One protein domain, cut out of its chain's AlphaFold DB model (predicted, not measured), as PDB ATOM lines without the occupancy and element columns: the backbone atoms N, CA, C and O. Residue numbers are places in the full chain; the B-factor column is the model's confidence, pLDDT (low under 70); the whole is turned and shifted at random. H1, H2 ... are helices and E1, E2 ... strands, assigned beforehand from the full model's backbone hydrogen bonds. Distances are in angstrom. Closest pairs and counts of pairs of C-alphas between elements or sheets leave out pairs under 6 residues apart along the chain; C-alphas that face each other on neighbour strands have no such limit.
ATOM      1  N   LYS A   2      -2.273 -24.238  36.321       63.72
ATOM      2  CA  LYS A   2      -0.820 -24.197  36.607       63.72
ATOM      3  C   LYS A   2      -0.256 -25.506  37.177       63.72
ATOM      4  O   LYS A   2       0.940 -25.726  37.060       63.72
ATOM      5  N   ASP A   3      -1.104 -26.370  37.730       75.62
ATOM      6  CA  ASP A   3      -0.649 -27.544  38.483       75.62
ATOM      7  C   ASP A   3      -0.477 -28.819  37.645       75.62
ATOM      8  O   ASP A   3       0.076 -29.789  38.148       75.62
ATOM      9  N   GLY A   4      -0.884 -28.829  36.370       87.44
ATOM     10  CA  GLY A   4      -0.829 -30.020  35.509       87.44
ATOM     11  C   GLY A   4      -1.952 -31.045  35.768       87.44
ATOM     12  O   GLY A   4      -2.825 -30.806  36.607       87.44
ATOM     13  N   PRO A   5      -1.987 -32.150  35.000       94.31
ATOM     14  CA  PRO A   5      -2.951 -33.238  35.178       94.31
ATOM     15  C   PRO A   5      -2.606 -34.092  36.408       94.31
ATOM     16  O   PRO A   5      -1.447 -34.462  36.571       94.31
ATOM     17  N   HIS A   6      -3.609 -34.439  37.227       95.88
ATOM     18  CA  HIS A   6      -3.442 -35.294  38.417       95.88
ATOM     19  C   HIS A   6      -4.510 -36.380  38.503       95.88
ATOM     20  O   HIS A   6      -5.653 -36.167  38.079       95.88
ATOM     21  N   ILE A   7      -4.162 -37.517  39.104       97.00
ATOM     22  CA  ILE A   7      -5.085 -38.623  39.380       97.00
ATOM     23  C   ILE A   7      -5.039 -39.039  40.847       97.00
ATOM     24  O   ILE A   7      -3.989 -39.105  41.483       97.00
ATOM     25  N   ARG A   8      -6.216 -39.394  41.368       97.62
ATOM     26  CA  ARG A   8      -6.335 -40.210  42.574       97.62
ATOM     27  C   ARG A   8      -7.101 -41.489  42.269       97.62
ATOM     28  O   ARG A   8      -8.105 -41.455  41.555       97.62
ATOM     29  N   LEU A   9      -6.617 -42.597  42.814       97.94
ATOM     30  CA  LEU A   9      -7.157 -43.942  42.601       97.94
ATOM     31  C   LEU A   9      -7.540 -44.548  43.941       97.94
ATOM     32  O   LEU A   9      -6.823 -44.350  44.918       97.94
ATOM     33  N   GLY A  10      -8.632 -45.296  44.013       98.25
ATOM     34  CA  GLY A  10      -9.029 -45.891  45.278       98.25
ATOM     35  C   GLY A  10     -10.379 -46.577  45.252       98.25
ATOM     36  O   GLY A  10     -10.847 -47.036  44.217       98.25
ATOM     37  N   TRP A  11     -11.002 -46.626  46.417       98.69
ATOM     38  CA  TRP A  11     -12.295 -47.250  46.630       98.69
ATOM     39  C   TRP A  11     -13.260 -46.231  47.220       98.69
ATOM     40  O   TRP A  11     -12.867 -45.410  48.052       98.69
ATOM     41  N   GLY A  12     -14.521 -46.279  46.811       97.94
ATOM     42  CA  GLY A  12     -15.566 -45.424  47.358       97.94
ATOM     43  C   GLY A  12     -16.899 -46.147  47.442       97.94
ATOM     44  O   GLY A  12     -17.179 -47.045  46.652       97.94
ATOM     45  N   ARG A  13     -17.703 -45.764  48.428       97.12
ATOM     46  CA  ARG A  13     -19.087 -46.218  48.568       97.12
ATOM     47  C   ARG A  13     -20.024 -45.359  47.723       97.12
ATOM     48  O   ARG A  13     -19.632 -44.301  47.230       97.12
ATOM     49  N   ARG A  14     -21.277 -45.787  47.604       94.81
ATOM     50  CA  ARG A  14     -22.306 -45.098  46.819       94.81
ATOM     51  C   ARG A  14     -22.658 -43.703  47.363       94.81
ATOM     52  O   ARG A  14     -23.021 -42.824  46.588       94.81
ATOM     53  N   GLU A  15     -22.453 -43.454  48.659       94.88
ATOM     54  CA  GLU A  15     -22.646 -42.133  49.276       94.88
ATOM     55  C   GLU A  15     -21.531 -41.124  48.947       94.88
ATOM     56  O   GLU A  15     -21.694 -39.921  49.189       94.88
ATOM     57  N   ALA A  16     -20.384 -41.595  48.435       95.38
ATOM     58  CA  ALA A  16     -19.257 -40.735  48.104       95.38
ATOM     59  C   ALA A  16     -19.620 -39.826  46.910       95.38
ATOM     60  O   ALA A  16     -20.047 -40.308  45.857       95.38
ATOM     61  N   PRO A  17     -19.445 -38.500  47.026       94.31
ATOM     62  CA  PRO A  17     -19.892 -37.569  46.006       94.31
ATOM     63  C   PRO A  17     -18.992 -37.624  44.765       94.31
ATOM     64  O   PRO A  17     -17.787 -37.389  44.840       94.31
ATOM     65  N   LEU A  18     -19.595 -37.843  43.592       94.62
ATOM     66  CA  LEU A  18     -18.883 -37.945  42.307       94.62
ATOM     67  C   LEU A  18     -18.168 -36.653  41.872       94.62
ATOM     68  O   LEU A  18     -17.290 -36.687  41.015       94.62
ATOM     69  N   ASN A  19     -18.540 -35.503  42.439       94.88
ATOM     70  CA  ASN A  19     -17.911 -34.210  42.162       94.88
ATOM     71  C   ASN A  19     -16.733 -33.884  43.098       94.88
ATOM     72  O   ASN A  19     -16.142 -32.809  42.966       94.88
ATOM     73  N   ALA A  20     -16.392 -34.771  44.034       95.69
ATOM     74  CA  ALA A  20     -15.241 -34.624  44.915       95.69
ATOM     75  C   ALA A  20     -14.175 -35.689  44.604       95.69
ATOM     76  O   ALA A  20     -14.492 -36.756  44.077       95.69
ATOM     77  N   PRO A  21     -12.894 -35.423  44.916       97.12
ATOM     78  CA  PRO A  21     -11.856 -36.419  44.721       97.12
ATOM     79  C   PRO A  21     -11.993 -37.575  45.723       97.12
ATOM     80  O   PRO A  21     -12.356 -37.359  46.877       97.12
ATOM     81  N   VAL A  22     -11.602 -38.786  45.325       97.81
ATOM     82  CA  VAL A  22     -11.493 -39.945  46.219       97.81
ATOM     83  C   VAL A  22     -10.627 -39.595  47.438       97.81
ATOM     84  O   VAL A  22      -9.604 -38.899  47.334       97.81
ATOM     85  N   GLY A  23     -11.089 -40.029  48.609       96.06
ATOM     86  CA  GLY A  23     -10.514 -39.697  49.908       96.06
ATOM     87  C   GLY A  23     -10.929 -38.326  50.452       96.06
ATOM     88  O   GLY A  23     -10.355 -37.882  51.444       96.06
ATOM     89  N   PHE A  24     -11.883 -37.625  49.825       95.69
ATOM     90  CA  PHE A  24     -12.418 -36.352  50.328       95.69
ATOM     91  C   PHE A  24     -13.175 -36.510  51.656       95.69
ATOM     92  O   PHE A  24     -13.057 -35.661  52.542       95.69
ATOM     93  N   ASP A  25     -13.925 -37.597  51.807       93.62
ATOM     94  CA  ASP A  25     -14.787 -37.884  52.952       93.62
ATOM     95  C   ASP A  25     -14.452 -39.240  53.597       93.62
ATOM     96  O   ASP A  25     -13.412 -39.833  53.311       93.62
ATOM     97  N   GLY A  26     -15.307 -39.697  54.519       93.31
ATOM     98  CA  GLY A  26     -15.193 -41.008  55.168       93.31
ATOM     99  C   GLY A  26     -15.802 -42.156  54.358       93.31
ATOM    100  O   GLY A  26     -15.743 -43.303  54.788       93.31
ATOM    101  N   TYR A  27     -16.382 -41.870  53.189       96.88
ATOM    102  CA  TYR A  27     -16.973 -42.876  52.303       96.88
ATOM    103  C   TYR A  27     -15.974 -43.395  51.267       96.88
ATOM    104  O   TYR A  27     -16.298 -44.308  50.507       96.88
ATOM    105  N   SER A  28     -14.767 -42.827  51.222       97.88
ATOM    106  CA  SER A  28     -13.763 -43.138  50.213       97.88
ATOM    107  C   SER A  28     -12.332 -43.169  50.763       97.88
ATOM    108  O   SER A  28     -11.965 -42.454  51.700       97.88
ATOM    109  N   TYR A  29     -11.508 -44.013  50.142       98.38
ATOM    110  CA  TYR A  29     -10.107 -44.256  50.481       98.38
ATOM    111  C   TYR A  29      -9.284 -44.240  49.200       98.38
ATOM    112  O   TYR A  29      -9.594 -44.984  48.274       98.38
ATOM    113  N   GLY A  30      -8.247 -43.409  49.130       97.88
ATOM    114  CA  GLY A  30      -7.491 -43.194  47.898       97.88
ATOM    115  C   GLY A  30      -5.977 -43.195  48.061       97.88
ATOM    116  O   GLY A  30      -5.451 -43.132  49.169       97.88
ATOM    117  N   LEU A  31      -5.302 -43.222  46.917       98.31
ATOM    118  CA  LEU A  31      -3.873 -43.033  46.707       98.31
ATOM    119  C   LEU A  31      -3.673 -41.842  45.759       98.31
ATOM    120  O   LEU A  31      -4.378 -41.721  44.751       98.31
ATOM    121  N   THR A  32      -2.726 -40.964  46.080       97.81
ATOM    122  CA  THR A  32      -2.370 -39.796  45.259       97.81
ATOM    123  C   THR A  32      -1.169 -40.081  44.359       97.81
ATOM    124  O   THR A  32      -0.234 -40.766  44.767       97.81
ATOM    125  N   ASP A  33      -1.173 -39.533  43.146       96.88
ATOM    126  CA  ASP A  33      -0.099 -39.706  42.163       96.88
ATOM    127  C   ASP A  33       1.203 -38.987  42.537       96.88
ATOM    128  O   ASP A  33       2.270 -39.599  42.561       96.88
ATOM    129  N   LYS A  34       1.125 -37.699  42.882       93.69
ATOM    130  CA  LYS A  34       2.296 -36.825  43.036       93.69
ATOM    131  C   LYS A  34       3.223 -37.218  44.185       93.69
ATOM    132  O   LYS A  34       4.434 -37.055  44.057       93.69
ATOM    133  N   ALA A  35       2.660 -37.660  45.306       94.44
ATOM    134  CA  ALA A  35       3.412 -37.975  46.521       94.44
ATOM    135  C   ALA A  35       3.364 -39.462  46.895       94.44
ATOM    136  O   ALA A  35       4.188 -39.897  47.689       94.44
ATOM    137  N   GLY A  36       2.431 -40.244  46.336       96.56
ATOM    138  CA  GLY A  36       2.187 -41.611  46.806       96.56
ATOM    139  C   GLY A  36       1.468 -41.664  48.161       96.56
ATOM    140  O   GLY A  36       1.466 -42.702  48.823       96.56
ATOM    141  N   ASP A  37       0.856 -40.554  48.590       97.88
ATOM    142  CA  ASP A  37       0.140 -40.483  49.864       97.88
ATOM    143  C   ASP A  37      -1.166 -41.269  49.799       97.88
ATOM    144  O   ASP A  37      -1.927 -41.155  48.828       97.88
ATOM    145  N   LYS A  38      -1.477 -41.982  50.882       97.50
ATOM    146  CA  LYS A  38      -2.821 -42.509  51.123       97.50
ATOM    147  C   LYS A  38      -3.708 -41.389  51.662       97.50
ATOM    148  O   LYS A  38      -3.262 -40.573  52.462       97.50
ATOM    149  N   VAL A  39      -4.965 -41.332  51.242       96.81
ATOM    150  CA  VAL A  39      -5.882 -40.241  51.592       96.81
ATOM    151  C   VAL A  39      -7.275 -40.752  51.949       96.81
ATOM    152  O   VAL A  39      -7.877 -41.539  51.225       96.81
ATOM    153  N   THR A  40      -7.795 -40.271  53.072       95.81
ATOM    154  CA  THR A  40      -9.200 -40.390  53.492       95.81
ATOM    155  C   THR A  40      -9.543 -39.174  54.353       95.81
ATOM    156  O   THR A  40      -8.632 -38.547  54.901       95.81
ATOM    157  N   LEU A  41     -10.817 -38.784  54.455       93.81
ATOM    158  CA  LEU A  41     -11.251 -37.617  55.243       93.81
ATOM    159  C   LEU A  41     -10.512 -36.310  54.890       93.81
ATOM    160  O   LEU A  41     -10.256 -35.478  55.762       93.81
ATOM    161  N   SER A  42     -10.141 -36.134  53.620       93.62
ATOM    162  CA  SER A  42      -9.319 -35.025  53.117       93.62
ATOM    163  C   SER A  42      -7.937 -34.907  53.780       93.62
ATOM    164  O   SER A  42      -7.352 -33.824  53.793       93.62
ATOM    165  N   ARG A  43      -7.391 -36.010  54.307       92.31
ATOM    166  CA  ARG A  43      -6.074 -36.065  54.955       92.31
ATOM    167  C   ARG A  43      -5.127 -37.007  54.219       92.31
ATOM    168  O   ARG A  43      -5.231 -38.221  54.391       92.31
ATOM    169  N   PRO A  44      -4.214 -36.462  53.400       94.25
ATOM    170  CA  PRO A  44      -3.093 -37.217  52.865       94.25
ATOM    171  C   PRO A  44      -2.127 -37.600  53.991       94.25
ATOM    172  O   PRO A  44      -1.821 -36.776  54.854       94.25
ATOM    173  N   LEU A  45      -1.655 -38.842  53.976       94.25
ATOM    174  CA  LEU A  45      -0.619 -39.362  54.858       94.25
ATOM    175  C   LEU A  45       0.431 -40.108  54.019       94.25
ATOM    176  O   LEU A  45       0.038 -40.832  53.097       94.25
ATOM    177  N   PRO A  46       1.729 -40.005  54.365       96.06
ATOM    178  CA  PRO A  46       2.779 -40.770  53.700       96.06
ATOM    179  C   PRO A  46       2.472 -42.269  53.705       96.06
ATOM    180  O   PRO A  46       1.996 -42.813  54.709       96.06
ATOM    181  N   TYR A  47       2.720 -42.936  52.579       95.94
ATOM    182  CA  TYR A  47       2.411 -44.356  52.432       95.94
ATOM    183  C   TYR A  47       3.317 -45.066  51.427       95.94
ATOM    184  O   TYR A  47       4.070 -45.946  51.827       95.94
ATOM    185  N   GLY A  48       3.244 -44.695  50.149       93.81
ATOM    186  CA  GLY A  48       3.945 -45.386  49.071       93.81
ATOM    187  C   GLY A  48       4.747 -44.433  48.199       93.81
ATOM    188  O   GLY A  48       4.921 -43.256  48.517       93.81
ATOM    189  N   ARG A  49       5.238 -44.950  47.072       96.44
ATOM    190  CA  ARG A  49       5.954 -44.142  46.081       96.44
ATOM    191  C   ARG A  49       4.988 -43.376  45.170       96.44
ATOM    192  O   ARG A  49       3.887 -43.864  44.899       96.44
ATOM    193  N   PRO A  50       5.398 -42.209  44.647       97.12
ATOM    194  CA  PRO A  50       4.633 -41.517  43.619       97.12
ATOM    195  C   PRO A  50       4.575 -42.334  42.323       97.12
ATOM    196  O   PRO A  50       5.465 -43.138  42.038       97.12
ATOM    197  N   PHE A  51       3.549 -42.084  41.515       97.31
ATOM    198  CA  PHE A  51       3.380 -42.687  40.192       97.31
ATOM    199  C   PHE A  51       3.026 -41.617  39.156       97.31
ATOM    200  O   PHE A  51       2.577 -40.520  39.487       97.31
ATOM    201  N   LYS A  52       3.270 -41.917  37.881       95.69
ATOM    202  CA  LYS A  52       3.118 -40.973  36.768       95.69
ATOM    203  C   LYS A  52       2.445 -41.618  35.561       95.69
ATOM    204  O   LYS A  52       2.157 -42.812  35.528       95.69
ATOM    205  N   ALA A  53       2.200 -40.809  34.532       95.38
ATOM    206  CA  ALA A  53       1.674 -41.295  33.263       95.38
ATOM    207  C   ALA A  53       2.525 -42.454  32.708       95.38
ATOM    208  O   ALA A  53       3.747 -42.344  32.609       95.38
ATOM    209  N   GLY A  54       1.855 -43.545  32.329       95.81
ATOM    210  CA  GLY A  54       2.481 -44.780  31.844       95.81
ATOM    211  C   GLY A  54       2.639 -45.870  32.907       95.81
ATOM    212  O   GLY A  54       2.770 -47.038  32.532       95.81
ATOM    213  N   ASP A  55       2.568 -45.521  34.196       97.81
ATOM    214  CA  ASP A  55       2.589 -46.502  35.280       97.81
ATOM    215  C   ASP A  55       1.264 -47.264  35.375       97.81
ATOM    216  O   ASP A  55       0.188 -46.757  35.042       97.81
ATOM    217  N   VAL A  56       1.350 -48.499  35.868       97.75
ATOM    218  CA  VAL A  56       0.198 -49.353  36.157       97.75
ATOM    219  C   VAL A  56       0.086 -49.518  37.665       97.75
ATOM    220  O   VAL A  56       1.012 -50.004  38.316       97.75
ATOM    221  N   VAL A  57      -1.066 -49.131  38.210       98.25
ATOM    222  CA  VAL A  57      -1.361 -49.240  39.641       98.25
ATOM    223  C   VAL A  57      -2.275 -50.438  39.876       98.25
ATOM    224  O   VAL A  57      -3.392 -50.481  39.364       98.25
ATOM    225  N   GLY A  58      -1.795 -51.412  40.648       97.88
ATOM    226  CA  GLY A  58      -2.611 -52.518  41.145       97.88
ATOM    227  C   GLY A  58      -3.360 -52.089  42.403       97.88
ATOM    228  O   GLY A  58      -2.780 -51.453  43.283       97.88
ATOM    229  N   MET A  59      -4.644 -52.426  42.494       98.00
ATOM    230  CA  MET A  59      -5.505 -52.056  43.619       98.00
ATOM    231  C   MET A  59      -6.079 -53.318  44.252       98.00
ATOM    232  O   MET A  59      -6.751 -54.097  43.582       98.00
ATOM    233  N   TYR A  60      -5.820 -53.500  45.543       97.81
ATOM    234  CA  TYR A  60      -6.298 -54.636  46.318       97.81
ATOM    235  C   TYR A  60      -7.248 -54.168  47.416       97.81
ATOM    236  O   TYR A  60      -6.965 -53.194  48.121       97.81
ATOM    237  N   ILE A  61      -8.358 -54.887  47.575       98.19
ATOM    238  CA  ILE A  61      -9.270 -54.754  48.705       98.19
ATOM    239  C   ILE A  61      -9.626 -56.143  49.228       98.19
ATOM    240  O   ILE A  61      -9.933 -57.052  48.460       98.19
ATOM    241  N   LYS A  62      -9.591 -56.285  50.549       97.38
ATOM    242  CA  LYS A  62     -10.095 -57.440  51.282       97.38
ATOM    243  C   LYS A  62     -11.244 -56.984  52.159       97.38
ATOM    244  O   LYS A  62     -11.065 -56.078  52.975       97.38
ATOM    245  N   LEU A  63     -12.381 -57.650  52.034       96.75
ATOM    246  CA  LEU A  63     -13.531 -57.479  52.912       96.75
ATOM    247  C   LEU A  63     -13.762 -58.785  53.689       96.75
ATOM    248  O   LEU A  63     -13.433 -59.855  53.173       96.75
ATOM    249  N   PRO A  64     -14.267 -58.721  54.933       95.12
ATOM    250  CA  PRO A  64     -14.715 -59.916  55.636       95.12
ATOM    251  C   PRO A  64     -15.913 -60.544  54.913       95.12
ATOM    252  O   PRO A  64     -16.614 -59.868  54.158       95.12
ATOM    253  N   SER A  65     -16.163 -61.827  55.178       92.12
ATOM    254  CA  SER A  65     -17.385 -62.488  54.722       92.12
ATOM    255  C   SER A  65     -18.618 -61.760  55.251       92.12
ATOM    256  O   SER A  65     -18.620 -61.242  56.372       92.12
ATOM    257  N   GLU A  66     -19.678 -61.746  54.450       87.81
ATOM    258  CA  GLU A  66     -20.952 -61.166  54.852       87.81
ATOM    259  C   GLU A  66     -21.506 -61.888  56.086       87.81
ATOM    260  O   GLU A  66     -21.428 -63.112  56.210       87.81
ATOM    261  N   ARG A  67     -22.058 -61.113  57.025       89.50
ATOM    262  CA  ARG A  67     -22.759 -61.664  58.189       89.50
ATOM    263  C   ARG A  67     -24.245 -61.785  57.886       89.50
ATOM    264  O   ARG A  67     -24.810 -60.917  57.221       89.50
ATOM    265  N   ASP A  74     -32.327 -55.014  60.842       87.81
ATOM    266  CA  ASP A  74     -30.915 -55.003  60.514       87.81
ATOM    267  C   ASP A  74     -30.718 -54.472  59.081       87.81
ATOM    268  O   ASP A  74     -31.346 -54.993  58.150       87.81
ATOM    269  N   PRO A  75     -29.862 -53.456  58.868       89.38
ATOM    270  CA  PRO A  75     -29.548 -52.944  57.535       89.38
ATOM    271  C   PRO A  75     -28.921 -53.993  56.606       89.38
ATOM    272  O   PRO A  75     -28.928 -53.781  55.401       89.38
ATOM    273  N   ALA A  76     -28.421 -55.119  57.130       90.75
ATOM    274  CA  ALA A  76     -27.949 -56.253  56.332       90.75
ATOM    275  C   ALA A  76     -29.069 -57.005  55.587       90.75
ATOM    276  O   ALA A  76     -28.781 -57.839  54.734       90.75
ATOM    277  N   ASN A  77     -30.343 -56.766  55.916       90.81
ATOM    278  CA  ASN A  77     -31.440 -57.347  55.149       90.81
ATOM    279  C   ASN A  77     -31.508 -56.730  53.755       90.81
ATOM    280  O   ASN A  77     -31.560 -55.507  53.627       90.81
ATOM    281  N   ILE A  78     -31.646 -57.583  52.741       91.56
ATOM    282  CA  ILE A  78     -31.856 -57.147  51.363       91.56
ATOM    283  C   ILE A  78     -33.303 -56.669  51.189       91.56
ATOM    284  O   ILE A  78     -34.246 -57.466  51.233       91.56
ATOM    285  N   LYS A  79     -33.491 -55.362  50.988       88.62
ATOM    286  CA  LYS A  79     -34.783 -54.736  50.671       88.62
ATOM    287  C   LYS A  79     -34.600 -53.757  49.517       88.62
ATOM    288  O   LYS A  79     -33.928 -52.738  49.644       88.62
ATOM    289  N   ARG A  80     -35.234 -54.070  48.387       89.88
ATOM    290  CA  ARG A  80     -35.090 -53.322  47.135       89.88
ATOM    291  C   ARG A  80     -36.397 -52.645  46.767       89.88
ATOM    292  O   ARG A  80     -37.454 -53.268  46.793       89.88
ATOM    293  N   GLU A  81     -36.306 -51.383  46.368       87.31
ATOM    294  CA  GLU A  81     -37.412 -50.640  45.773       87.31
ATOM    295  C   GLU A  81     -36.926 -50.036  44.457       87.31
ATOM    296  O   GLU A  81     -36.011 -49.208  44.433       87.31
ATOM    297  N   ARG A  82     -37.502 -50.513  43.349       89.25
ATOM    298  CA  ARG A  82     -37.167 -50.086  41.989       89.25
ATOM    299  C   ARG A  82     -38.447 -49.799  41.227       89.25
ATOM    300  O   ARG A  82     -39.348 -50.633  41.188       89.25
ATOM    301  N   ILE A  83     -38.508 -48.629  40.607       89.88
ATOM    302  CA  ILE A  83     -39.675 -48.167  39.859       89.88
ATOM    303  C   ILE A  83     -39.269 -48.022  38.392       89.88
ATOM    304  O   ILE A  83     -38.342 -47.264  38.098       89.88
ATOM    305  N   PRO A  84     -39.928 -48.723  37.453       92.56
ATOM    306  CA  PRO A  84     -39.670 -48.517  36.038       92.56
ATOM    307  C   PRO A  84     -40.196 -47.142  35.615       92.56
ATOM    308  O   PRO A  84     -41.362 -46.807  35.831       92.56
ATOM    309  N   ILE A  85     -39.344 -46.348  34.977       93.62
ATOM    310  CA  ILE A  85     -39.673 -45.022  34.456       93.62
ATOM    311  C   ILE A  85     -39.274 -44.916  32.988       93.62
ATOM    312  O   ILE A  85     -38.264 -45.469  32.550       93.62
ATOM    313  N   ARG A  86     -40.051 -44.157  32.210       96.94
ATOM    314  CA  ARG A  86     -39.659 -43.758  30.855       96.94
ATOM    315  C   ARG A  86     -39.043 -42.368  30.909       96.94
ATOM    316  O   ARG A  86     -39.728 -41.400  31.231       96.94
ATOM    317  N   TYR A  87     -37.772 -42.257  30.546       95.38
ATOM    318  CA  TYR A  87     -37.057 -40.988  30.503       95.38
ATOM    319  C   TYR A  87     -36.406 -40.801  29.135       95.38
ATOM    320  O   TYR A  87     -35.657 -41.655  28.668       95.38
ATOM    321  N   LYS A  88     -36.721 -39.682  28.467       96.38
ATOM    322  CA  LYS A  88     -36.218 -39.353  27.117       96.38
ATOM    323  C   LYS A  88     -36.377 -40.506  26.107       96.38
ATOM    324  O   LYS A  88     -35.469 -40.804  25.344       96.38
ATOM    325  N   GLY A  89     -37.535 -41.168  26.128       95.19
ATOM    326  CA  GLY A  89     -37.860 -42.280  25.227       95.19
ATOM    327  C   GLY A  89     -37.383 -43.658  25.695       95.19
ATOM    328  O   GLY A  89     -38.028 -44.644  25.345       95.19
ATOM    329  N   GLN A  90     -36.368 -43.729  26.558       97.88
ATOM    330  CA  GLN A  90     -35.781 -44.981  27.046       97.88
ATOM    331  C   GLN A  90     -36.365 -45.411  28.398       97.88
ATOM    332  O   GLN A  90     -36.922 -44.592  29.135       97.88
ATOM    333  N   LEU A  91     -36.258 -46.705  28.709       95.94
ATOM    334  CA  LEU A  91     -36.719 -47.291  29.967       95.94
ATOM    335  C   LEU A  91     -35.559 -47.379  30.965       95.94
ATOM    336  O   LEU A  91     -34.479 -47.854  30.620       95.94
ATOM    337  N   TYR A  92     -35.800 -46.936  32.194       95.81
ATOM    338  CA  TYR A  92     -34.851 -46.993  33.304       95.81
ATOM    339  C   TYR A  92     -35.549 -47.490  34.565       95.81
ATOM    340  O   TYR A  92     -36.771 -47.410  34.669       95.81
ATOM    341  N   PHE A  93     -34.767 -47.930  35.547       92.94
ATOM    342  CA  PHE A  93     -35.237 -48.061  36.921       92.94
ATOM    343  C   PHE A  93     -34.785 -46.848  37.739       92.94
ATOM    344  O   PHE A  93     -33.610 -46.487  37.720       92.94
ATOM    345  N   GLU A  94     -35.716 -46.226  38.461       92.06
ATOM    346  CA  GLU A  94     -35.408 -45.343  39.587       92.06
ATOM    347  C   GLU A  94     -35.325 -46.210  40.848       92.06
ATOM    348  O   GLU A  94     -36.260 -46.951  41.153       92.06
ATOM    349  N   SER A  95     -34.205 -46.134  41.565       90.75
ATOM    350  CA  SER A  95     -33.983 -46.802  42.851       90.75
ATOM    351  C   SER A  95     -33.753 -45.774  43.952       90.75
ATOM    352  O   SER A  95     -33.308 -44.654  43.688       90.75
ATOM    353  N   LEU A  96     -34.020 -46.160  45.199       90.12
ATOM    354  CA  LEU A  96     -33.662 -45.344  46.359       90.12
ATOM    355  C   LEU A  96     -32.140 -45.157  46.455       90.12
ATOM    356  O   LEU A  96     -31.366 -46.010  46.012       90.12
ATOM    357  N   GLU A  97     -31.722 -44.034  47.036       89.62
ATOM    358  CA  GLU A  97     -30.310 -43.669  47.180       89.62
ATOM    359  C   GLU A  97     -29.909 -43.571  48.655       89.62
ATOM    360  O   GLU A  97     -30.734 -43.265  49.526       89.62
ATOM    361  N   TYR A  98     -28.634 -43.835  48.933       90.94
ATOM    362  CA  TYR A  98     -28.085 -43.830  50.284       90.94
ATOM    363  C   TYR A  98     -27.715 -42.406  50.721       90.94
ATOM    364  O   TYR A  98     -26.872 -41.755  50.094       90.94
ATOM    365  N   PRO A  99     -28.329 -41.875  51.794       85.75
ATOM    366  CA  PRO A  99     -28.010 -40.538  52.263       85.75
ATOM    367  C   PRO A  99     -26.677 -40.519  53.011       85.75
ATOM    368  O   PRO A  99     -26.356 -41.413  53.794       85.75
ATOM    369  N   ARG A 100     -25.945 -39.410  52.881       89.94
ATOM    370  CA  ARG A 100     -24.821 -39.137  53.779       89.94
ATOM    371  C   ARG A 100     -25.330 -38.947  55.207       89.94
ATOM    372  O   ARG A 100     -26.269 -38.196  55.464       89.94
ATOM    373  N   THR A 101     -24.671 -39.616  56.138       88.94
ATOM    374  CA  THR A 101     -24.958 -39.570  57.571       88.94
ATOM    375  C   THR A 101     -24.282 -38.379  58.256       88.94
ATOM    376  O   THR A 101     -23.178 -37.967  57.883       88.94
ATOM    377  N   ARG A 102     -24.927 -37.841  59.304       86.19
ATOM    378  CA  ARG A 102     -24.366 -36.753  60.129       86.19
ATOM    379  C   ARG A 102     -23.076 -37.178  60.824       86.19
ATOM    380  O   ARG A 102     -22.190 -36.356  61.035       86.19
ATOM    381  N   GLU A 103     -22.978 -38.458  61.165       86.50
ATOM    382  CA  GLU A 103     -21.818 -39.068  61.798       86.50
ATOM    383  C   GLU A 103     -20.563 -38.918  60.920       86.50
ATOM    384  O   GLU A 103     -19.533 -38.412  61.371       86.50
ATOM    385  N   MET A 104     -20.673 -39.266  59.634       89.25
ATOM    386  CA  MET A 104     -19.580 -39.114  58.668       89.25
ATOM    387  C   MET A 104     -19.280 -37.643  58.348       89.25
ATOM    388  O   MET A 104     -18.116 -37.269  58.190       89.25
ATOM    389  N   GLU A 105     -20.301 -36.782  58.291       87.94
ATOM    390  CA  GLU A 105     -20.111 -35.336  58.100       87.94
ATOM    391  C   GLU A 105     -19.338 -34.708  59.270       87.94
ATOM    392  O   GLU A 105     -18.388 -33.951  59.053       87.94
ATOM    393  N   GLN A 106     -19.682 -35.059  60.512       84.81
ATOM    394  CA  GLN A 106     -18.977 -34.558  61.690       84.81
ATOM    395  C   GLN A 106     -17.541 -35.090  61.768       84.81
ATOM    396  O   GLN A 106     -16.642 -34.345  62.170       84.81
ATOM    397  N   MET A 107     -17.304 -36.343  61.366       83.88
ATOM    398  CA  MET A 107     -15.950 -36.897  61.263       83.88
ATOM    399  C   MET A 107     -15.083 -36.068  60.311       83.88
ATOM    400  O   MET A 107     -13.960 -35.690  60.649       83.88
ATOM    401  N   MET A 108     -15.627 -35.730  59.141       85.12
ATOM    402  CA  MET A 108     -14.934 -34.918  58.145       85.12
ATOM    403  C   MET A 108     -14.685 -33.486  58.650       85.12
ATOM    404  O   MET A 108     -13.586 -32.955  58.492       85.12
ATOM    405  N   GLU A 109     -15.644 -32.881  59.353       86.06
ATOM    406  CA  GLU A 109     -15.473 -31.551  59.951       86.06
ATOM    407  C   GLU A 109     -14.389 -31.531  61.045       86.06
ATOM    408  O   GLU A 109     -13.577 -30.607  61.116       86.06
ATOM    409  N   ARG A 110     -14.312 -32.574  61.883       82.25
ATOM    410  CA  ARG A 110     -13.235 -32.723  62.882       82.25
ATOM    411  C   ARG A 110     -11.880 -32.938  62.226       82.25
ATOM    412  O   ARG A 110     -10.892 -32.347  62.658       82.25
ATOM    413  N   SER A 111     -11.855 -33.730  61.157       82.44
ATOM    414  CA  SER A 111     -10.675 -33.884  60.319       82.44
ATOM    415  C   SER A 111     -10.219 -32.526  59.770       82.44
ATOM    416  O   SER A 111      -9.043 -32.208  59.865       82.44
ATOM    417  N   ARG A 112     -11.104 -31.641  59.306       81.12
ATOM    418  CA  ARG A 112     -10.697 -30.292  58.856       81.12
ATOM    419  C   ARG A 112     -10.137 -29.408  59.972       81.12
ATOM    420  O   ARG A 112      -9.267 -28.583  59.713       81.12
ATOM    421  N   LYS A 113     -10.597 -29.600  61.210       80.38
ATOM    422  CA  LYS A 113     -10.193 -28.812  62.389       80.38
ATOM    423  C   LYS A 113      -8.828 -29.176  62.976       80.38
ATOM    424  O   LYS A 113      -8.455 -28.631  64.008       80.38
ATOM    425  N   GLY A 114      -8.069 -30.064  62.338       69.81
ATOM    426  CA  GLY A 114      -6.708 -30.386  62.774       69.81
ATOM    427  C   GLY A 114      -6.588 -31.638  63.646       69.81
ATOM    428  O   GLY A 114      -5.482 -32.159  63.742       69.81
ATOM    429  N   ASN A 115      -7.689 -32.216  64.142       66.69
ATOM    430  CA  ASN A 115      -7.658 -33.449  64.943       66.69
ATOM    431  C   ASN A 115      -7.054 -34.626  64.161       66.69
ATOM    432  O   ASN A 115      -7.297 -34.757  62.958       66.69
ATOM    433  N   SER A 116      -6.288 -35.495  64.829       70.06
ATOM    434  CA  SER A 116      -5.815 -36.736  64.205       70.06
ATOM    435  C   SER A 116      -7.010 -37.587  63.744       70.06
ATOM    436  O   SER A 116      -8.123 -37.429  64.249       70.06
ATOM    437  N   ILE A 117      -6.808 -38.480  62.768       67.00
ATOM    438  CA  ILE A 117      -7.873 -39.394  62.311       67.00
ATOM    439  C   ILE A 117      -8.391 -40.229  63.494       67.00
ATOM    440  O   ILE A 117      -9.598 -40.378  63.662       67.00
ATOM    441  N   GLU A 118      -7.482 -40.686  64.354       67.00
ATOM    442  CA  GLU A 118      -7.782 -41.438  65.577       67.00
ATOM    443  C   GLU A 118      -8.623 -40.620  66.568       67.00
ATOM    444  O   GLU A 118      -9.582 -41.131  67.142       67.00
ATOM    445  N   ASP A 119      -8.336 -39.329  66.737       68.06
ATOM    446  CA  ASP A 119      -9.126 -38.463  67.620       68.06
ATOM    447  C   ASP A 119     -10.473 -38.070  66.998       68.06
ATOM    448  O   ASP A 119     -11.464 -37.882  67.711       68.06
ATOM    449  N   ALA A 120     -10.543 -37.965  65.667       63.47
ATOM    450  CA  ALA A 120     -11.803 -37.774  64.959       63.47
ATOM    451  C   ALA A 120     -12.739 -38.981  65.156       63.47
ATOM    452  O   ALA A 120     -13.939 -38.768  65.358       63.47
ATOM    453  N   LEU A 121     -12.173 -40.198  65.168       62.31
ATOM    454  CA  LEU A 121     -12.843 -41.475  65.440       62.31
ATOM    455  C   LEU A 121     -13.320 -41.601  66.899       62.31
ATOM    456  O   LEU A 121     -14.496 -41.889  67.117       62.31
ATOM    457  N   LYS A 122     -12.465 -41.313  67.895       60.59
ATOM    458  CA  LYS A 122     -12.791 -41.471  69.334       60.59
ATOM    459  C   LYS A 122     -14.047 -40.716  69.769       60.59
ATOM    460  O   LYS A 122     -14.831 -41.205  70.570       60.59
ATOM    461  N   GLY A 123     -14.289 -39.519  69.233       52.03
ATOM    462  CA  GLY A 123     -15.474 -38.742  69.612       52.03
ATOM    463  C   GLY A 123     -16.780 -39.178  68.925       52.03
ATOM    464  O   GLY A 123     -17.731 -38.392  68.941       52.03
ATOM    465  N   ILE A 124     -16.790 -40.292  68.188       53.91
ATOM    466  CA  ILE A 124     -17.976 -40.896  67.543       53.91
ATOM    467  C   ILE A 124     -18.406 -42.168  68.299       53.91
ATOM    468  O   ILE A 124     -19.473 -42.721  68.038       53.91
ATOM    469  N   GLU A 125     -17.638 -42.578  69.312       49.69
ATOM    470  CA  GLU A 125     -18.031 -43.564  70.320       49.69
ATOM    471  C   GLU A 125     -19.110 -42.961  71.247       49.69
ATOM    472  O   GLU A 125     -18.903 -42.704  72.430       49.69
ATOM    473  N   GLY A 126     -20.276 -42.635  70.683       44.44
ATOM    474  CA  GLY A 126     -21.447 -42.194  71.428       44.44
ATOM    475  C   GLY A 126     -22.027 -43.350  72.244       44.44
ATOM    476  O   GLY A 126     -22.094 -44.485  71.777       44.44
ATOM    477  N   THR A 127     -22.489 -43.046  73.456       40.03
ATOM    478  CA  THR A 127     -23.001 -43.953  74.507       40.03
ATOM    479  C   THR A 127     -24.261 -44.758  74.143       40.03
ATOM    480  O   THR A 127     -24.936 -45.289  75.021       40.03
ATOM    481  N   GLY A 128     -24.626 -44.852  72.862       40.84
ATOM    482  CA  GLY A 128     -25.803 -45.586  72.396       40.84
ATOM    483  C   GLY A 128     -27.151 -44.974  72.799       40.84
ATOM    484  O   GLY A 128     -28.179 -45.578  72.499       40.84
ATOM    485  N   VAL A 129     -27.166 -43.795  73.437       36.91
ATOM    486  CA  VAL A 129     -28.381 -43.112  73.902       36.91
ATOM    487  C   VAL A 129     -28.469 -41.720  73.275       36.91
ATOM    488  O   VAL A 129     -27.599 -40.866  73.453       36.91
ATOM    489  N   PRO A 195     -22.686 -33.691  70.051       51.88
ATOM    490  CA  PRO A 195     -23.850 -34.299  69.427       51.88
ATOM    491  C   PRO A 195     -23.834 -35.791  69.745       51.88
ATOM    492  O   PRO A 195     -22.816 -36.444  69.515       51.88
ATOM    493  N   SER A 196     -24.935 -36.321  70.278       61.41
ATOM    494  CA  SER A 196     -25.100 -37.768  70.407       61.41
ATOM    495  C   SER A 196     -25.130 -38.358  68.996       61.41
ATOM    496  O   SER A 196     -26.101 -38.197  68.256       61.41
ATOM    497  N   LEU A 197     -24.001 -38.933  68.586       71.12
ATOM    498  CA  LEU A 197     -23.816 -39.595  67.304       71.12
ATOM    499  C   LEU A 197     -23.921 -41.105  67.481       71.12
ATOM    500  O   LEU A 197     -23.508 -41.649  68.507       71.12
ATOM    501  N   ARG A 198     -24.424 -41.793  66.454       77.31
ATOM    502  CA  ARG A 198     -24.374 -43.254  66.419       77.31
ATOM    503  C   ARG A 198     -22.932 -43.721  66.181       77.31
ATOM    504  O   ARG A 198     -22.203 -43.065  65.433       77.31
ATOM    505  N   PRO A 199     -22.527 -44.862  66.759       78.44
ATOM    506  CA  PRO A 199     -21.244 -45.461  66.424       78.44
ATOM    507  C   PRO A 199     -21.227 -45.843  64.941       78.44
ATOM    508  O   PRO A 199     -22.214 -46.366  64.420       78.44
ATOM    509  N   ILE A 200     -20.104 -45.585  64.271       86.69
ATOM    510  CA  ILE A 200     -19.869 -46.011  62.887       86.69
ATOM    511  C   ILE A 200     -19.157 -47.366  62.939       86.69
ATOM    512  O   ILE A 200     -18.012 -47.414  63.392       86.69
ATOM    513  N   PRO A 201     -19.795 -48.465  62.503       89.44
ATOM    514  CA  PRO A 201     -19.164 -49.777  62.515       89.44
ATOM    515  C   PRO A 201     -17.983 -49.849  61.540       89.44
ATOM    516  O   PRO A 201     -17.966 -49.170  60.509       89.44
ATOM    517  N   SER A 202     -17.016 -50.708  61.848       92.06
ATOM    518  CA  SER A 202     -15.893 -51.044  60.973       92.06
ATOM    519  C   SER A 202     -15.888 -52.530  60.628       92.06
ATOM    520  O   SER A 202     -16.334 -53.381  61.403       92.06
ATOM    521  N   LEU A 203     -15.371 -52.844  59.445       94.94
ATOM    522  CA  LEU A 203     -15.221 -54.199  58.938       94.94
ATOM    523  C   LEU A 203     -13.897 -54.773  59.438       94.94
ATOM    524  O   LEU A 203     -12.856 -54.593  58.805       94.94
ATOM    525  N   GLN A 204     -13.935 -55.452  60.579       94.69
ATOM    526  CA  GLN A 204     -12.740 -56.031  61.197       94.69
ATOM    527  C   GLN A 204     -12.019 -56.998  60.247       94.69
ATOM    528  O   GLN A 204     -12.636 -57.860  59.618       94.69
ATOM    529  N   GLY A 205     -10.701 -56.839  60.132       94.31
ATOM    530  CA  GLY A 205      -9.854 -57.636  59.249       94.31
ATOM    531  C   GLY A 205      -9.886 -57.212  57.779       94.31
ATOM    532  O   GLY A 205      -9.183 -57.825  56.969       94.31
ATOM    533  N   SER A 206     -10.652 -56.175  57.419       97.62
ATOM    534  CA  SER A 206     -10.609 -55.582  56.079       97.62
ATOM    535  C   SER A 206      -9.290 -54.854  55.830       97.62
ATOM    536  O   SER A 206      -8.664 -54.315  56.749       97.62
ATOM    537  N   LYS A 207      -8.844 -54.849  54.571       97.81
ATOM    538  CA  LYS A 207      -7.569 -54.242  54.167       97.81
ATOM    539  C   LYS A 207      -7.675 -53.618  52.784       97.81
ATOM    540  O   LYS A 207      -8.324 -54.174  51.904       97.81
ATOM    541  N   ILE A 208      -6.972 -52.510  52.575       98.44
ATOM    542  CA  ILE A 208      -6.721 -51.930  51.251       98.44
ATOM    543  C   ILE A 208      -5.212 -51.794  51.072       98.44
ATOM    544  O   ILE A 208      -4.523 -51.306  51.972       98.44
ATOM    545  N   GLY A 209      -4.703 -52.179  49.906       97.94
ATOM    546  CA  GLY A 209      -3.302 -51.984  49.543       97.94
ATOM    547  C   GLY A 209      -3.114 -51.765  48.050       97.94
ATOM    548  O   GLY A 209      -4.027 -51.983  47.248       97.94
ATOM    549  N   PHE A 210      -1.923 -51.297  47.691       98.31
ATOM    550  CA  PHE A 210      -1.612 -50.864  46.337       98.31
ATOM    551  C   PHE A 210      -0.290 -51.454  45.844       98.31
ATOM    552  O   PHE A 210       0.625 -51.725  46.623       98.31
ATOM    553  N   PHE A 211      -0.192 -51.598  44.526       98.25
ATOM    554  CA  PHE A 211       1.030 -51.925  43.801       98.25
ATOM    555  C   PHE A 211       1.300 -50.835  42.773       98.25
ATOM    556  O   PHE A 211       0.364 -50.302  42.183       98.25
ATOM    557  N   VAL A 212       2.567 -50.552  42.495       98.00
ATOM    558  CA  VAL A 212       2.968 -49.682  41.381       98.00
ATOM    559  C   VAL A 212       3.954 -50.469  40.535       98.00
ATOM    560  O   VAL A 212       5.011 -50.834  41.038       98.00
ATOM    561  N   ASN A 213       3.628 -50.746  39.271       96.62
ATOM    562  CA  ASN A 213       4.458 -51.537  38.350       96.62
ATOM    563  C   ASN A 213       4.977 -52.854  38.968       96.62
ATOM    564  O   ASN A 213       6.179 -53.095  38.973       96.62
ATOM    565  N   SER A 214       4.081 -53.685  39.518       93.81
ATOM    566  CA  SER A 214       4.352 -54.933  40.274       93.81
ATOM    567  C   SER A 214       4.936 -54.795  41.686       93.81
ATOM    568  O   SER A 214       4.856 -55.747  42.457       93.81
ATOM    569  N   GLU A 215       5.461 -53.632  42.078       96.75
ATOM    570  CA  GLU A 215       6.049 -53.469  43.411       96.75
ATOM    571  C   GLU A 215       4.975 -53.184  44.477       96.75
ATOM    572  O   GLU A 215       4.225 -52.207  44.327       96.75
ATOM    573  N   PRO A 216       4.903 -53.977  45.565       97.69
ATOM    574  CA  PRO A 216       3.975 -53.735  46.669       97.69
ATOM    575  C   PRO A 216       4.314 -52.436  47.409       97.69
ATOM    576  O   PRO A 216       5.478 -52.146  47.668       97.69
ATOM    577  N   GLN A 217       3.291 -51.660  47.774       97.44
ATOM    578  CA  GLN A 217       3.444 -50.391  48.506       97.44
ATOM    579  C   GLN A 217       3.109 -50.505  50.003       97.44
ATOM    580  O   GLN A 217       3.220 -49.531  50.736       97.44
ATOM    581  N   GLY A 218       2.677 -51.682  50.466       97.31
ATOM    582  CA  GLY A 218       2.229 -51.903  51.843       97.31
ATOM    583  C   GLY A 218       0.707 -51.936  52.000       97.31
ATOM    584  O   GLY A 218      -0.045 -51.792  51.040       97.31
ATOM    585  N   ILE A 219       0.211 -52.080  53.223       97.88
ATOM    586  CA  ILE A 219      -1.211 -51.954  53.557       97.88
ATOM    587  C   ILE A 219      -1.513 -50.484  53.860       97.88
ATOM    588  O   ILE A 219      -0.987 -49.907  54.815       97.88
ATOM    589  N   ALA A 220      -2.368 -49.870  53.044       97.12
ATOM    590  CA  ALA A 220      -2.745 -48.466  53.180       97.12
ATOM    591  C   ALA A 220      -3.743 -48.264  54.324       97.12
ATOM    592  O   ALA A 220      -3.530 -47.418  55.199       97.12
ATOM    593  N   PHE A 221      -4.811 -49.062  54.331       97.38
ATOM    594  CA  PHE A 221      -5.915 -48.949  55.282       97.38
ATOM    595  C   PHE A 221      -6.261 -50.323  55.853       97.38
ATOM    596  O   PHE A 221      -6.216 -51.322  55.132       97.38
ATOM    597  N   ARG A 222      -6.598 -50.356  57.142       96.38
ATOM    598  CA  ARG A 222      -7.115 -51.523  57.865       96.38
ATOM    599  C   ARG A 222      -8.434 -51.142  58.521       96.38
ATOM    600  O   ARG A 222      -8.620 -49.965  58.828       96.38
ATOM    601  N   ASP A 223      -9.304 -52.126  58.709       94.94
ATOM    602  CA  ASP A 223     -10.572 -51.979  59.429       94.94
ATOM    603  C   ASP A 223     -11.405 -50.799  58.899       94.94
ATOM    604  O   ASP A 223     -11.837 -49.916  59.641       94.94
ATOM    605  N   ILE A 224     -11.590 -50.770  57.573       95.94
ATOM    606  CA  ILE A 224     -12.369 -49.734  56.890       95.94
ATOM    607  C   ILE A 224     -13.829 -49.765  57.353       95.94
ATOM    608  O   ILE A 224     -14.313 -50.774  57.867       95.94
ATOM    609  N   PHE A 225     -14.538 -48.650  57.192       94.94
ATOM    610  CA  PHE A 225     -15.908 -48.537  57.684       94.94
ATOM    611  C   PHE A 225     -16.858 -49.544  57.028       94.94
ATOM    612  O   PHE A 225     -16.699 -49.933  55.874       94.94
ATOM    613  N   ASP A 226     -17.878 -49.956  57.770       94.44
ATOM    614  CA  ASP A 226     -18.943 -50.792  57.231       94.44
ATOM    615  C   ASP A 226     -19.745 -50.004  56.195       94.44
ATOM    616  O   ASP A 226     -20.190 -48.881  56.455       94.44
ATOM    617  N   TYR A 227     -19.876 -50.576  54.999       94.62
ATOM    618  CA  TYR A 227     -20.571 -49.957  53.875       94.62
ATOM    619  C   TYR A 227     -22.094 -49.985  54.037       94.62
ATOM    620  O   TYR A 227     -22.794 -49.277  53.316       94.62
ATOM    621  N   ARG A 228     -22.617 -50.775  54.980       92.25
ATOM    622  CA  ARG A 228     -24.053 -50.844  55.247       92.25
ATOM    623  C   ARG A 228     -24.556 -49.558  55.913       92.25
ATOM    624  O   ARG A 228     -23.804 -48.905  56.650       92.25
ATOM    625  N   PRO A 229     -25.825 -49.175  55.689       89.75
ATOM    626  CA  PRO A 229     -26.429 -48.040  56.366       89.75
ATOM    627  C   PRO A 229     -26.338 -48.188  57.882       89.75
ATOM    628  O   PRO A 229     -26.413 -49.286  58.436       89.75
ATOM    629  N   LEU A 230     -26.214 -47.061  58.581       87.00
ATOM    630  CA  LEU A 230     -26.246 -47.076  60.038       87.00
ATOM    631  C   LEU A 230     -27.631 -47.505  60.517       87.00
ATOM    632  O   LEU A 230     -28.635 -46.867  60.186       87.00
ATOM    633  N   ARG A 231     -27.657 -48.542  61.357       82.81
ATOM    634  CA  ARG A 231     -28.878 -49.102  61.935       82.81
ATOM    635  C   ARG A 231     -29.752 -48.014  62.573       82.81
ATOM    636  O   ARG A 231     -29.266 -47.109  63.262       82.81
ATOM    637  N   VAL A 232     -31.056 -48.121  62.347       73.25
ATOM    638  CA  VAL A 232     -32.089 -47.245  62.909       73.25
ATOM    639  C   VAL A 232     -32.809 -48.044  64.000       73.25
ATOM    640  O   VAL A 232     -33.516 -49.002  63.699       73.25
ATOM    641  N   PRO A 272     -38.828 -40.078  52.454       60.97
ATOM    642  CA  PRO A 272     -39.441 -41.083  51.571       60.97
ATOM    643  C   PRO A 272     -38.580 -41.581  50.393       60.97
ATOM    644  O   PRO A 272     -39.061 -42.377  49.600       60.97
ATOM    645  N   ARG A 273     -37.356 -41.066  50.222       68.81
ATOM    646  CA  ARG A 273     -36.420 -41.413  49.146       68.81
ATOM    647  C   ARG A 273     -35.066 -41.939  49.643       68.81
ATOM    648  O   ARG A 273     -34.151 -42.101  48.842       68.81
ATOM    649  N   GLU A 274     -34.917 -42.151  50.947       81.06
ATOM    650  CA  GLU A 274     -33.664 -42.608  51.552       81.06
ATOM    651  C   GLU A 274     -33.691 -44.127  51.731       81.06
ATOM    652  O   GLU A 274     -34.619 -44.661  52.342       81.06
ATOM    653  N   ASN A 275     -32.664 -44.813  51.223       85.19
ATOM    654  CA  ASN A 275     -32.502 -46.237  51.479       85.19
ATOM    655  C   ASN A 275     -31.783 -46.468  52.817       85.19
ATOM    656  O   ASN A 275     -30.706 -45.920  53.062       85.19
ATOM    657  N   VAL A 276     -32.385 -47.279  53.688       87.31
ATOM    658  CA  VAL A 276     -31.849 -47.623  55.020       87.31
ATOM    659  C   VAL A 276     -31.526 -49.111  55.166       87.31
ATOM    660  O   VAL A 276     -31.071 -49.532  56.227       87.31
ATOM    661  N   PHE A 277     -31.724 -49.888  54.100       89.56
ATOM    662  CA  PHE A 277     -31.374 -51.303  54.007       89.56
ATOM    663  C   PHE A 277     -30.446 -51.541  52.822       89.56
ATOM    664  O   PHE A 277     -30.310 -50.706  51.924       89.56
ATOM    665  N   ASP A 278     -29.794 -52.688  52.826       92.50
ATOM    666  CA  ASP A 278     -29.045 -53.155  51.677       92.50
ATOM    667  C   ASP A 278     -29.996 -53.443  50.504       92.50
ATOM    668  O   ASP A 278     -31.039 -54.074  50.674       92.50
ATOM    669  N   ASP A 279     -29.678 -52.939  49.313       92.69
ATOM    670  CA  ASP A 279     -30.417 -53.221  48.080       92.69
ATOM    671  C   ASP A 279     -29.769 -54.335  47.239       92.69
ATOM    672  O   ASP A 279     -30.169 -54.573  46.099       92.69
ATOM    673  N   GLY A 280     -28.782 -55.038  47.797       92.44
ATOM    674  CA  GLY A 280     -27.986 -56.053  47.110       92.44
ATOM    675  C   GLY A 280     -26.924 -55.465  46.181       92.44
ATOM    676  O   GLY A 280     -26.269 -56.216  45.459       92.44
ATOM    677  N   ALA A 281     -26.754 -54.142  46.174       92.00
ATOM    678  CA  ALA A 281     -25.742 -53.436  45.398       92.00
ATOM    679  C   ALA A 281     -24.899 -52.495  46.278       92.00
ATOM    680  O   ALA A 281     -24.335 -51.515  45.787       92.00
ATOM    681  N   LEU A 282     -24.791 -52.774  47.580       92.94
ATOM    682  CA  LEU A 282     -23.884 -52.062  48.472       92.94
ATOM    683  C   LEU A 282     -22.465 -52.623  48.444       92.94
ATOM    684  O   LEU A 282     -22.230 -53.814  48.265       92.94
ATOM    685  N   GLY A 283     -21.494 -51.741  48.669       95.50
ATOM    686  CA  GLY A 283     -20.100 -52.135  48.775       95.50
ATOM    687  C   GLY A 283     -19.129 -50.996  48.509       95.50
ATOM    688  O   GLY A 283     -19.482 -49.813  48.487       95.50
ATOM    689  N   TYR A 284     -17.876 -51.389  48.303       97.88
ATOM    690  CA  TYR A 284     -16.800 -50.513  47.865       97.88
ATOM    691  C   TYR A 284     -16.549 -50.713  46.373       97.88
ATOM    692  O   TYR A 284     -16.217 -51.809  45.927       97.88
ATOM    693  N   PHE A 285     -16.651 -49.630  45.612       97.69
ATOM    694  CA  PHE A 285     -16.452 -49.614  44.170       97.69
ATOM    695  C   PHE A 285     -15.096 -49.000  43.830       97.69
ATOM    696  O   PHE A 285     -14.674 -48.063  44.519       97.69
ATOM    697  N   PRO A 286     -14.414 -49.460  42.766       97.62
ATOM    698  CA  PRO A 286     -13.264 -48.747  42.233       97.62
ATOM    699  C   PRO A 286     -13.654 -47.300  41.916       97.62
ATOM    700  O   PRO A 286     -14.578 -47.044  41.143       97.62
ATOM    701  N   PHE A 287     -12.950 -46.350  42.519       97.81
ATOM    702  CA  PHE A 287     -13.233 -44.926  42.426       97.81
ATOM    703  C   PHE A 287     -11.995 -44.206  41.899       97.81
ATOM    704  O   PHE A 287     -10.917 -44.248  42.498       97.81
ATOM    705  N   VAL A 288     -12.158 -43.519  40.770       97.31
ATOM    706  CA  VAL A 288     -11.090 -42.772  40.103       97.31
ATOM    707  C   VAL A 288     -11.473 -41.303  40.034       97.31
ATOM    708  O   VAL A 288     -12.549 -40.950  39.557       97.31
ATOM    709  N   SER A 289     -10.570 -40.433  40.468       97.19
ATOM    710  CA  SER A 289     -10.723 -38.988  40.329       97.19
ATOM    711  C   SER A 289      -9.656 -38.446  39.399       97.19
ATOM    712  O   SER A 289      -8.466 -38.676  39.606       97.19
ATOM    713  N   SER A 290     -10.097 -37.705  38.388       96.19
ATOM    714  CA  SER A 290      -9.230 -37.038  37.423       96.19
ATOM    715  C   SER A 290      -9.301 -35.525  37.602       96.19
ATOM    716  O   SER A 290     -10.375 -34.953  37.795       96.19
ATOM    717  N   TYR A 291      -8.146 -34.876  37.514       95.25
ATOM    718  CA  TYR A 291      -8.006 -33.430  37.529       95.25
ATOM    719  C   TYR A 291      -7.142 -32.963  36.355       95.25
ATOM    720  O   TYR A 291      -6.227 -33.659  35.915       95.25
ATOM    721  N   GLY A 292      -7.418 -31.762  35.841       94.06
ATOM    722  CA  GLY A 292      -6.549 -31.109  34.856       94.06
ATOM    723  C   GLY A 292      -6.429 -31.852  33.519       94.06
ATOM    724  O   GLY A 292      -5.416 -31.715  32.841       94.06
ATOM    725  N   GLY A 293      -7.437 -32.649  33.147       93.56
ATOM    726  CA  GLY A 293      -7.443 -33.433  31.907       93.56
ATOM    727  C   GLY A 293      -6.722 -34.781  31.993       93.56
ATOM    728  O   GLY A 293      -6.534 -35.425  30.960       93.56
ATOM    729  N   ALA A 294      -6.332 -35.220  33.195       95.56
ATOM    730  CA  ALA A 294      -5.741 -36.535  33.402       95.56
ATOM    731  C   ALA A 294      -6.684 -37.669  32.965       95.56
ATOM    732  O   ALA A 294      -7.911 -37.527  32.950       95.56
ATOM    733  N   ARG A 295      -6.125 -38.821  32.599       96.00
ATOM    734  CA  ARG A 295      -6.904 -39.982  32.149       96.00
ATOM    735  C   ARG A 295      -6.333 -41.251  32.754       96.00
ATOM    736  O   ARG A 295      -5.120 -41.433  32.762       96.00
ATOM    737  N   ALA A 296      -7.216 -42.129  33.211       96.31
ATOM    738  CA  ALA A 296      -6.884 -43.481  33.631       96.31
ATOM    739  C   ALA A 296      -7.803 -44.468  32.913       96.31
ATOM    740  O   ALA A 296      -8.929 -44.132  32.544       96.31
ATOM    741  N   LYS A 297      -7.306 -45.689  32.724       96.81
ATOM    742  CA  LYS A 297      -8.067 -46.816  32.192       96.81
ATOM    743  C   LYS A 297      -8.144 -47.882  33.278       96.81
ATOM    744  O   LYS A 297      -7.106 -48.321  33.766       96.81
ATOM    745  N   LEU A 298      -9.357 -48.288  33.637       96.44
ATOM    746  CA  LEU A 298      -9.572 -49.414  34.539       96.44
ATOM    747  C   LEU A 298      -9.370 -50.723  33.768       96.44
ATOM    748  O   LEU A 298      -9.911 -50.891  32.675       96.44
ATOM    749  N   ILE A 299      -8.592 -51.637  34.344       96.94
ATOM    750  CA  ILE A 299      -8.405 -53.000  33.842       96.94
ATOM    751  C   ILE A 299      -9.088 -53.947  34.824       96.94
ATOM    752  O   ILE A 299      -8.813 -53.892  36.020       96.94
ATOM    753  N   THR A 300     -10.003 -54.778  34.330       95.44
ATOM    754  CA  THR A 300     -10.929 -55.550  35.176       95.44
ATOM    755  C   THR A 300     -10.663 -57.053  35.179       95.44
ATOM    756  O   THR A 300     -11.108 -57.737  36.098       95.44
ATOM    757  N   GLY A 301      -9.969 -57.576  34.168       92.75
ATOM    758  CA  GLY A 301      -9.731 -59.005  33.965       92.75
ATOM    759  C   GLY A 301      -8.253 -59.349  33.853       92.75
ATOM    760  O   GLY A 301      -7.427 -58.491  33.540       92.75
ATOM    761  N   GLU A 302      -7.950 -60.619  34.105       91.50
ATOM    762  CA  GLU A 302      -6.586 -61.160  34.147       91.50
ATOM    763  C   GLU A 302      -5.857 -61.027  32.817       91.50
ATOM    764  O   GLU A 302      -4.695 -60.629  32.807       91.50
ATOM    765  N   ASP A 303      -6.556 -61.238  31.701       92.00
ATOM    766  CA  ASP A 303      -5.990 -61.116  30.352       92.00
ATOM    767  C   ASP A 303      -5.431 -59.712  30.068       92.00
ATOM    768  O   ASP A 303      -4.560 -59.526  29.218       92.00
ATOM    769  N   GLY A 304      -5.927 -58.698  30.787       93.38
ATOM    770  CA  GLY A 304      -5.463 -57.318  30.678       93.38
ATOM    771  C   GLY A 304      -4.348 -56.942  31.658       93.38
ATOM    772  O   GLY A 304      -3.826 -55.824  31.579       93.38
ATOM    773  N   PHE A 305      -3.993 -57.805  32.614       95.50
ATOM    774  CA  PHE A 305      -3.025 -57.474  33.655       95.50
ATOM    775  C   PHE A 305      -1.600 -57.480  33.109       95.50
ATOM    776  O   PHE A 305      -0.975 -58.517  32.918       95.50
ATOM    777  N   ARG A 306      -1.036 -56.280  32.939       96.62
ATOM    778  CA  ARG A 306       0.385 -56.112  32.594       96.62
ATOM    779  C   ARG A 306       1.320 -56.666  33.671       96.62
ATOM    780  O   ARG A 306       2.389 -57.174  33.355       96.62
ATOM    781  N   PHE A 307       0.921 -56.511  34.929       95.81
ATOM    782  CA  PHE A 307       1.635 -57.005  36.098       95.81
ATOM    783  C   PHE A 307       0.662 -57.876  36.897       95.81
ATOM    784  O   PHE A 307      -0.099 -57.327  37.698       95.81
ATOM    785  N   PRO A 308       0.609 -59.196  36.639       93.75
ATOM    786  CA  PRO A 308      -0.262 -60.083  37.397       93.75
ATOM    787  C   PRO A 308       0.142 -60.052  38.880       93.75
ATOM    788  O   PRO A 308       1.339 -60.059  39.185       93.75
ATOM    789  N   PRO A 309      -0.823 -59.966  39.811       93.31
ATOM    790  CA  PRO A 309      -0.502 -59.937  41.226       93.31
ATOM    791  C   PRO A 309      -0.076 -61.335  41.715       93.31
ATOM    792  O   PRO A 309      -0.459 -62.340  41.114       93.31
ATOM    793  N   PRO A 310       0.708 -61.418  42.804       94.00
ATOM    794  CA  PRO A 310       1.120 -62.698  43.379       94.00
ATOM    795  C   PRO A 310      -0.081 -63.489  43.926       94.00
ATOM    796  O   PRO A 310      -1.126 -62.912  44.228       94.00
ATOM    797  N   ASP A 311       0.070 -64.805  44.105       92.88
ATOM    798  CA  ASP A 311      -1.005 -65.676  44.617       92.88
ATOM    799  C   ASP A 311      -1.496 -65.262  46.014       92.88
ATOM    800  O   ASP A 311      -2.706 -65.250  46.271       92.88
ATOM    801  N   ASP A 312      -0.563 -64.861  46.888       94.88
ATOM    802  CA  ASP A 312      -0.846 -64.246  48.185       94.88
ATOM    803  C   ASP A 312      -0.476 -62.754  48.177       94.88
ATOM    804  O   ASP A 312       0.634 -62.335  48.524       94.88
ATOM    805  N   ILE A 313      -1.445 -61.938  47.758       95.56
ATOM    806  CA  ILE A 313      -1.341 -60.477  47.739       95.56
ATOM    807  C   ILE A 313      -1.121 -59.905  49.144       95.56
ATOM    808  O   ILE A 313      -0.380 -58.935  49.304       95.56
ATOM    809  N   GLU A 314      -1.756 -60.482  50.168       94.81
ATOM    810  CA  GLU A 314      -1.641 -59.963  51.530       94.81
ATOM    811  C   GLU A 314      -0.228 -60.132  52.063       94.81
ATOM    812  O   GLU A 314       0.327 -59.166  52.578       94.81
ATOM    813  N   ALA A 315       0.372 -61.311  51.899       94.50
ATOM    814  CA  ALA A 315       1.742 -61.554  52.336       94.50
ATOM    815  C   ALA A 315       2.729 -60.556  51.699       94.50
ATOM    816  O   ALA A 315       3.557 -59.973  52.402       94.50
ATOM    817  N   ALA A 316       2.587 -60.295  50.393       95.06
ATOM    818  CA  ALA A 316       3.434 -59.350  49.661       95.06
ATOM    819  C   ALA A 316       3.271 -57.890  50.124       95.06
ATOM    820  O   ALA A 316       4.224 -57.114  50.097       95.06
ATOM    821  N   LEU A 317       2.069 -57.486  50.541       96.12
ATOM    822  CA  LEU A 317       1.825 -56.138  51.064       96.12
ATOM    823  C   LEU A 317       2.236 -56.010  52.540       96.12
ATOM    824  O   LEU A 317       2.743 -54.970  52.966       96.12
ATOM    825  N   GLU A 318       2.042 -57.048  53.351       95.12
ATOM    826  CA  GLU A 318       2.416 -57.029  54.769       95.12
ATOM    827  C   GLU A 318       3.940 -56.983  54.956       95.12
ATOM    828  O   GLU A 318       4.411 -56.284  55.853       95.12
ATOM    829  N   SER A 319       4.721 -57.610  54.066       93.69
ATOM    830  CA  SER A 319       6.191 -57.581  54.132       93.69
ATOM    831  C   SER A 319       6.793 -56.177  53.998       93.69
ATOM    832  O   SER A 319       7.892 -55.938  54.482       93.69
ATOM    833  N   VAL A 320       6.085 -55.247  53.349       92.50
ATOM    834  CA  VAL A 320       6.493 -53.832  53.222       92.50
ATOM    835  C   VAL A 320       5.979 -52.987  54.392       92.50
ATOM    836  O   VAL A 320       6.534 -51.941  54.708       92.50
ATOM    837  N   SER A 321       4.905 -53.433  55.046       81.25
ATOM    838  CA  SER A 321       4.225 -52.674  56.104       81.25
ATOM    839  C   SER A 321       4.889 -52.803  57.472       81.25
ATOM    840  O   SER A 321       4.639 -51.973  58.347       81.25
ATOM    841  N   GLN A 322       5.681 -53.855  57.687       70.06
ATOM    842  CA  GLN A 322       6.422 -54.043  58.929       70.06
ATOM    843  C   GLN A 322       7.693 -53.178  58.920       70.06
ATOM    844  O   GLN A 322       8.422 -53.186  57.927       70.06
ATOM    845  N   PRO A 323       7.994 -52.428  59.998       52.66
ATOM    846  CA  PRO A 323       9.290 -51.775  60.116       52.66
ATOM    847  C   PRO A 323      10.399 -52.841  60.121       52.66
ATOM    848  O   PRO A 323      10.160 -53.954  60.598       52.66
TER     849      PRO A 323
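AT A GLANCE: This is residues 2 to 67, 74 to 129, 195 to 232 and 272 to 323 of the 527 residues of the protein "Ash2-trithorax" of Pseudozyma hubeiensis (strain SY62) (UniProt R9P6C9). A sandwich sets sheet E4 E3 E2 E1 E10 face to face with E5 E8 E9, amid little regular structure. H3 crosses the smaller sheet's other face; the hairpin E6 E7 reaches far out. Three named helices and ten strands hold 83 of 212 printed residues. Of mixed class, the whole is compact, radius of gyration of the C-alphas 18.5 A, spanning 51 by 47 by 42 A.

HOW THE PARTS SIT: The meander from E1, residues 6 to 12, to E4, 43 to 45, sets each strand antiparallel to the one before; N 9 and O 31 are 3.1 A apart. H1, 102 to 112, touches H2, 117 to 122. H3, 313 to 321, is on the sheet of E9, 215 to 222, at height 7.0 A, with 4 of 5 O i to N i+4 pairs within hydrogen-bond range.

IN THESE COORDINATES: Find C-alpha 6, opening E1, at (-3.442, -35.294, 38.417), and C-alpha 321 at (4.225, -52.674, 56.104).

THE WHOLE: Three cuts leave gaps of 10.8, 10.9 and 14.9 A; 21 residues have pLDDT under 70.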